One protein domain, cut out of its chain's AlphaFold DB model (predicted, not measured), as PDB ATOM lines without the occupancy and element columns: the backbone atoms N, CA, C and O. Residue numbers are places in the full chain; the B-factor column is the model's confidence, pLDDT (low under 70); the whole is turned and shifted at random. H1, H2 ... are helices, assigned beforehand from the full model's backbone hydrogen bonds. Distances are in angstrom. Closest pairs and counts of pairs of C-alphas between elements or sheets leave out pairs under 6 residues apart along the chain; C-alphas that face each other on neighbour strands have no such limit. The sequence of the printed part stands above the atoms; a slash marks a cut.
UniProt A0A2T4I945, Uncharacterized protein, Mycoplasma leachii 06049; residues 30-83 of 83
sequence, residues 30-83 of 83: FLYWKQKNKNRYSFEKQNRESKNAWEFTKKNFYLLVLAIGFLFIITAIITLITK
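AT A GLANCE: This is residues 30 to 83 of the 83 residues of an uncharacterized protein of Mycoplasma leachii 06049 (UniProt A0A2T4I945). A long straight helix, H4, extends as an arm from a loose head of three short helices, H1, H2 and H3, with residues 67 to 83 sticking out. In the head the chain makes an open hook: H1 runs back alongside the direction of H4, H2 follows at the far end, and H3 stands crosswise near the beginning of H4. The 54 printed residues include four named helices, in the order H1, H2, H3, H4, and no named strand; the class is all helix. The whole is only just extended, close to loose, with a radius of gyration of the C-alphas of 15.3 A and spans of 47 by 24 by 14 A.

IN THESE COORDINATES: H1, residues 30 to 38, begins at C-alpha 30 (51.596, 4.315, 199.108) and is 12.4 A long. H2 is residues 43 to 48, and H3 is residues 53 to 59. H4, residues 61 to 82, is 31.8 A long, from C-alpha 61 (48.982, 10.363, 189.671) to C-alpha 82 (71.298, -8.709, 177.416).

HOW THE PARTS SIT: H1 and H4 are close but not clearly touching, the closest C-alphas being those of Leu 31 and Tyr 62, 5.6 A apart. They run opposite ways at a shallow tilt of 21 degrees. H2 and H3 are close but not clearly touching, the closest C-alphas being those of Asn 47 and Phe 56, 6.5 A apart. They run opposite ways at a shallow tilt of 34.8 degrees, only just short of steep. H3 and H4 are about perpendicular, at 89 degrees, and close but not clearly touching: the closest C-alphas, of Thr 57 and Leu 64, are 7.8 A apart. H1 is apart from H2 and H3, and H2 is apart from H4. In H1, H2, H3 and H4 every O i to N i+4 pair is within hydrogen-bond range.

THE WHOLE: The two C-alphas farthest apart, of Glu 49 and Lys 83, are 47.2 A apart. The printed part has no cut, and its three links are tight. The mean pLDDT of the printed part is 86.5; residues 40 to 41 and residue 83 are under 70.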
ATOM      1  N   PHE A  30      51.894   3.446 197.972       95.50
ATOM      2  CA  PHE A  30      51.596   4.315 199.108       95.50
ATOM      3  C   PHE A  30      50.617   5.435 198.730       95.50
ATOM      4  O   PHE A  30      49.643   5.672 199.447       95.50
ATOM      5  N   LEU A  31      50.828   6.101 197.589       93.75
ATOM      6  CA  LEU A  31      49.915   7.132 197.085       93.75
ATOM      7  C   LEU A  31      48.528   6.561 196.783       93.75
ATOM      8  O   LEU A  31      47.526   7.163 197.172       93.75
ATOM      9  N   TYR A  32      48.469   5.384 196.155       91.75
ATOM     10  CA  TYR A  32      47.222   4.664 195.914       91.75
ATOM     11  C   TYR A  32      46.481   4.369 197.223       91.75
ATOM     12  O   TYR A  32      45.297   4.681 197.354       91.75
ATOM     13  N   TRP A  33      47.180   3.826 198.221       91.31
ATOM     14  CA  TRP A  33      46.596   3.525 199.527       91.31
ATOM     15  C   TRP A  33      46.088   4.788 200.235       91.31
ATOM     16  O   TRP A  33      44.950   4.825 200.706       91.31
ATOM     17  N   LYS A  34      46.883   5.865 200.234       89.75
ATOM     18  CA  LYS A  34      46.495   7.167 200.796       89.75
ATOM     19  C   LYS A  34      45.245   7.729 200.117       89.75
ATOM     20  O   LYS A  34      44.358   8.253 200.793       89.75
ATOM     21  N   GLN A  35      45.151   7.615 198.795       85.81
ATOM     22  CA  GLN A  35      43.989   8.070 198.039       85.81
ATOM     23  C   GLN A  35      42.747   7.228 198.326       85.81
ATOM     24  O   GLN A  35      41.676   7.795 198.553       85.81
ATOM     25  N   LYS A  36      42.890   5.899 198.355       82.75
ATOM     26  CA  LYS A  36      41.802   4.970 198.674       82.75
ATOM     27  C   LYS A  36      41.235   5.227 200.070       82.75
ATOM     28  O   LYS A  36      40.023   5.222 200.247       82.75
ATOM     29  N   ASN A  37      42.088   5.520 201.050       82.62
ATOM     30  CA  ASN A  37      41.634   5.828 202.407       82.62
ATOM     31  C   ASN A  37      40.924   7.184 202.508       82.62
ATOM     32  O   ASN A  37      40.022   7.345 203.328       82.62
ATOM     33  N   LYS A  38      41.308   8.164 201.681       77.81
ATOM     34  CA  LYS A  38      40.675   9.489 201.667       77.81
ATOM     35  C   LYS A  38      39.328   9.491 200.936       77.81
ATOM     36  O   LYS A  38      38.456  10.284 201.278       77.81
ATOM     37  N   ASN A  39      39.146   8.610 199.955       70.62
ATOM     38  CA  ASN A  39      37.977   8.604 199.083       70.62
ATOM     39  C   ASN A  39      37.226   7.272 199.163       70.62
ATOM     40  O   ASN A  39      37.682   6.260 198.646       70.62
ATOM     41  N   ARG A  40      36.023   7.292 199.751       68.56
ATOM     42  CA  ARG A  40      35.142   6.111 199.846       68.56
ATOM     43  C   ARG A  40      34.377   5.792 198.554       68.56
ATOM     44  O   ARG A  40      33.612   4.832 198.520       68.56
ATOM     45  N   TYR A  41      34.521   6.613 197.516       66.62
ATOM     46  CA  TYR A  41      33.837   6.420 196.238       66.62
ATOM     47  C   TYR A  41      34.612   5.452 195.338       66.62
ATOM     48  O   TYR A  41      35.841   5.413 195.377       66.62
ATOM     49  N   SER A  42      33.898   4.685 194.506       71.31
ATOM     50  CA  SER A  42      34.532   3.791 193.533       71.31
ATOM     51  C   SER A  42      35.365   4.580 192.513       71.31
ATOM     52  O   SER A  42      35.047   5.727 192.185       71.31
ATOM     53  N   PHE A  43      36.417   3.945 191.986       72.06
ATOM     54  CA  PHE A  43      37.296   4.507 190.951       72.06
ATOM     55  C   PHE A  43      36.504   5.077 189.765       72.06
ATOM     56  O   PHE A  43      36.773   6.179 189.292       72.06
ATOM     57  N   GLU A  44      35.469   4.357 189.330       72.75
ATOM     58  CA  GLU A  44      34.605   4.776 188.227       72.75
ATOM     59  C   GLU A  44      33.860   6.082 188.538       72.75
ATOM     60  O   GLU A  44      33.828   6.994 187.711       72.75
ATOM     61  N   LYS A  45      33.326   6.220 189.758       75.00
ATOM     62  CA  LYS A  45      32.600   7.424 190.173       75.00
ATOM     63  C   LYS A  45      33.526   8.640 190.273       75.00
ATOM     64  O   LYS A  45      33.155   9.713 189.810       75.00
ATOM     65  N   GLN A  46      34.749   8.471 190.782       72.75
ATOM     66  CA  GLN A  46      35.733   9.564 190.856       72.75
ATOM     67  C   GLN A  46      36.218  10.052 189.487       72.75
ATOM     68  O   GLN A  46      36.528  11.238 189.321       72.75
ATOM     69  N   ASN A  47      36.316   9.140 188.519       75.19
ATOM     70  CA  ASN A  47      36.856   9.452 187.202       75.19
ATOM     71  C   ASN A  47      35.821  10.067 186.265       75.19
ATOM     72  O   ASN A  47      36.196  10.961 185.508       75.19
ATOM     73  N   ARG A  48      34.537   9.697 186.384       76.00
ATOM     74  CA  ARG A  48      33.427  10.346 185.656       76.00
ATOM     75  C   ARG A  48      33.297  11.843 185.954       76.00
ATOM     76  O   ARG A  48      32.812  12.591 185.118       76.00
ATOM     77  N   GLU A  49      33.755  12.290 187.122       73.69
ATOM     78  CA  GLU A  49      33.761  13.710 187.501       73.69
ATOM     79  C   GLU A  49      34.911  14.513 186.876       73.69
ATOM     80  O   GLU A  49      34.981  15.726 187.059       73.69
ATOM     81  N   SER A  50      35.866  13.865 186.207       81.38
ATOM     82  CA  SER A  50      37.009  14.561 185.605       81.38
ATOM     83  C   SER A  50      36.590  15.161 184.269       81.38
ATOM     84  O   SER A  50      36.190  14.434 183.364       81.38
ATOM     85  N   LYS A  51      36.689  16.486 184.133       84.62
ATOM     86  CA  LYS A  51      36.245  17.201 182.925       84.62
ATOM     87  C   LYS A  51      37.303  17.222 181.823       84.62
ATOM     88  O   LYS A  51      36.990  17.512 180.673       84.62
ATOM     89  N   ASN A  52      38.560  16.945 182.167       87.88
ATOM     90  CA  ASN A  52      39.694  16.964 181.248       87.88
ATOM     91  C   ASN A  52      40.781  15.950 181.655       87.88
ATOM     92  O   ASN A  52      40.816  15.451 182.785       87.88
ATOM     93  N   ALA A  53      41.696  15.662 180.721       86.25
ATOM     94  CA  ALA A  53      42.799  14.722 180.936       86.25
ATOM     95  C   ALA A  53      43.704  15.138 182.110       86.25
ATOM     96  O   ALA A  53      44.161  14.291 182.870       86.25
ATOM     97  N   TRP A  54      43.907  16.442 182.317       86.00
ATOM     98  CA  TRP A  54      44.733  16.962 183.409       86.00
ATOM     99  C   TRP A  54      44.158  16.658 184.800       86.00
ATOM    100  O   TRP A  54      44.888  16.260 185.709       86.00
ATOM    101  N   GLU A  55      42.849  16.820 184.991       85.44
ATOM    102  CA  GLU A  55      42.165  16.440 186.230       85.44
ATOM    103  C   GLU A  55      42.239  14.938 186.475       85.44
ATOM    104  O   GLU A  55      42.497  14.523 187.607       85.44
ATOM    105  N   PHE A  56      42.086  14.132 185.422       86.75
ATOM    106  CA  PHE A  56      42.249  12.686 185.512       86.75
ATOM    107  C   PHE A  56      43.671  12.308 185.945       86.75
ATOM    108  O   PHE A  56      43.830  11.529 186.886       86.75
ATOM    109  N   THR A  57      44.708  12.888 185.334       86.81
ATOM    110  CA  THR A  57      46.107  12.605 185.693       86.81
ATOM    111  C   THR A  57      46.418  13.026 187.123       86.81
ATOM    112  O   THR A  57      47.064  12.275 187.846       86.81
ATOM    113  N   LYS A  58      45.921  14.183 187.580       84.75
ATOM    114  CA  LYS A  58      46.099  14.617 188.975       84.75
ATOM    115  C   LYS A  58      45.431  13.663 189.962       84.75
ATOM    116  O   LYS A  58      46.027  13.331 190.984       84.75
ATOM    117  N   LYS A  59      44.212  13.205 189.659       85.06
ATOM    118  CA  LYS A  59      43.495  12.226 190.486       85.06
ATOM    119  C   LYS A  59      44.167  10.858 190.468       85.06
ATOM    120  O   LYS A  59      44.114  10.169 191.471       85.06
ATOM    121  N   ASN A  60      44.798  10.463 189.369       89.06
ATOM    122  CA  ASN A  60      45.376   9.131 189.203       89.06
ATOM    123  C   ASN A  60      46.905   9.159 189.131       89.06
ATOM    124  O   ASN A  60      47.519   8.289 188.519       89.06
ATOM    125  N   PHE A  61      47.537  10.151 189.764       91.69
ATOM    126  CA  PHE A  61      48.982  10.363 189.671       91.69
ATOM    127  C   PHE A  61      49.787   9.142 190.136       91.69
ATOM    128  O   PHE A  61      50.847   8.849 189.590       91.69
ATOM    129  N   TYR A  62      49.247   8.371 191.084       93.31
ATOM    130  CA  TYR A  62      49.844   7.111 191.519       93.31
ATOM    131  C   TYR A  62      50.051   6.117 190.362       93.31
ATOM    132  O   TYR A  62      51.058   5.418 190.356       93.31
ATOM    133  N   LEU A  63      49.165   6.080 189.355       93.12
ATOM    134  CA  LEU A  63      49.325   5.220 188.175       93.12
ATOM    135  C   LEU A  63      50.529   5.639 187.330       93.12
ATOM    136  O   LEU A  63      51.262   4.778 186.854       93.12
ATOM    137  N   LEU A  64      50.761   6.948 187.180       94.00
ATOM    138  CA  LEU A  64      51.933   7.473 186.474       94.00
ATOM    139  C   LEU A  64      53.223   7.056 187.193       94.00
ATOM    140  O   LEU A  64      54.150   6.553 186.566       94.00
ATOM    141  N   VAL A  65      53.257   7.228 188.517       96.06
ATOM    142  CA  VAL A  65      54.402   6.845 189.355       96.06
ATOM    143  C   VAL A  65      54.681   5.343 189.248       96.06
ATOM    144  O   VAL A  65      55.831   4.951 189.064       96.06
ATOM    145  N   LEU A  66      53.636   4.508 189.303       97.00
ATOM    146  CA  LEU A  66      53.759   3.060 189.121       97.00
ATOM    147  C   LEU A  66      54.309   2.714 187.733       97.00
ATOM    148  O   LEU A  66      55.246   1.927 187.634       97.00
ATOM    149  N   ALA A  67      53.774   3.318 186.669       96.38
ATOM    150  CA  ALA A  67      54.235   3.076 185.303       96.38
ATOM    151  C   ALA A  67      55.723   3.422 185.128       96.38
ATOM    152  O   ALA A  67      56.471   2.633 184.556       96.38
ATOM    153  N   ILE A  68      56.173   4.554 185.678       96.56
ATOM    154  CA  ILE A  68      57.590   4.951 185.670       96.56
ATOM    155  C   ILE A  68      58.449   3.937 186.439       96.56
ATOM    156  O   ILE A  68      59.498   3.526 185.945       96.56
ATOM    157  N   GLY A  69      57.998   3.489 187.615       97.50
ATOM    158  CA  GLY A  69      58.692   2.457 188.387       97.50
ATOM    159  C   GLY A  69      58.848   1.146 187.611       97.50
ATOM    160  O   GLY A  69      59.944   0.587 187.563       97.50
ATOM    161  N   PHE A  70      57.786   0.694 186.936       97.75
ATOM    162  CA  PHE A  70      57.836  -0.500 186.090       97.75
ATOM    163  C   PHE A  70      58.797  -0.337 184.916       97.75
ATOM    164  O   PHE A  70      59.559  -1.261 184.644       97.75
ATOM    165  N   LEU A  71      58.807   0.825 184.256       97.62
ATOM    166  CA  LEU A  71      59.748   1.097 183.168       97.62
ATOM    167  C   LEU A  71      61.199   0.975 183.643       97.62
ATOM    168  O   LEU A  71      61.972   0.267 183.008       97.62
ATOM    169  N   PHE A  72      61.557   1.565 184.789       96.75
ATOM    170  CA  PHE A  72      62.913   1.431 185.334       96.75
ATOM    171  C   PHE A  72      63.293  -0.019 185.637       96.75
ATOM    172  O   PHE A  72      64.393  -0.445 185.287       96.75
ATOM    173  N   ILE A  73      62.386  -0.789 186.248       97.12
ATOM    174  CA  ILE A  73      62.629  -2.204 186.557       97.12
ATOM    175  C   ILE A  73      62.824  -3.006 185.266       97.12
ATOM    176  O   ILE A  73      63.801  -3.741 185.148       97.12
ATOM    177  N   ILE A  74      61.930  -2.844 184.287       96.62
ATOM    178  CA  ILE A  74      62.002  -3.556 183.006       96.62
ATOM    179  C   ILE A  74      63.297  -3.199 182.272       96.62
ATOM    180  O   ILE A  74      64.006  -4.097 181.828       96.62
ATOM    181  N   THR A  75      63.648  -1.915 182.184       94.69
ATOM    182  CA  THR A  75      64.884  -1.472 181.527       94.69
ATOM    183  C   THR A  75      66.129  -2.032 182.220       94.69
ATOM    184  O   THR A  75      67.026  -2.524 181.534       94.69
ATOM    185  N   ALA A  76      66.179  -2.021 183.557       93.62
ATOM    186  CA  ALA A  76      67.299  -2.586 184.309       93.62
ATOM    187  C   ALA A  76      67.421  -4.103 184.095       93.62
ATOM    188  O   ALA A  76      68.512  -4.598 183.820       93.62
ATOM    189  N   ILE A  77      66.304  -4.838 184.149       94.25
ATOM    190  CA  ILE A  77      66.276  -6.289 183.918       94.25
ATOM    191  C   ILE A  77      66.710  -6.626 182.489       94.25
ATOM    192  O   ILE A  77      67.580  -7.471 182.309       94.25
ATOM    193  N   ILE A  78      66.158  -5.952 181.472       94.94
ATOM    194  CA  ILE A  78      66.547  -6.176 180.071       94.94
ATOM    195  C   ILE A  78      68.047  -5.942 179.904       94.94
ATOM    196  O   ILE A  78      68.729  -6.764 179.296       94.94
ATOM    197  N   THR A  79      68.581  -4.867 180.484       91.56
ATOM    198  CA  THR A  79      70.007  -4.543 180.363       91.56
ATOM    199  C   THR A  79      70.893  -5.552 181.097       91.56
ATOM    200  O   THR A  79      71.974  -5.859 180.611       91.56
ATOM    201  N   LEU A  80      70.441  -6.096 182.231       89.44
ATOM    202  CA  LEU A  80      71.151  -7.140 182.982       89.44
ATOM    203  C   LEU A  80      71.122  -8.513 182.301       89.44
ATOM    204  O   LEU A  80      72.004  -9.319 182.560       89.44
ATOM    205  N   ILE A  81      70.103  -8.800 181.487       89.56
ATOM    206  CA  ILE A  81      69.975 -10.079 180.767       89.56
ATOM    207  C   ILE A  81      70.699 -10.036 179.416       89.56
ATOM    208  O   ILE A  81      71.188 -11.057 178.942       89.56
ATOM    209  N   THR A  82      70.713  -8.875 178.759       84.69
ATOM    210  CA  THR A  82      71.298  -8.709 177.416       84.69
ATOM    211  C   THR A  82      72.801  -8.427 177.423       84.69
ATOM    212  O   THR A  82      73.423  -8.509 176.364       84.69
ATOM    213  N   LYS A  83      73.374  -8.103 178.586       66.75
ATOM    214  CA  LYS A  83      74.818  -7.980 178.812       66.75
ATOM    215  C   LYS A  83      75.360  -9.207 179.528       66.75
ATOM    216  O   LYS A  83      76.498  -9.597 179.190       66.75
TER     217      LYS A  83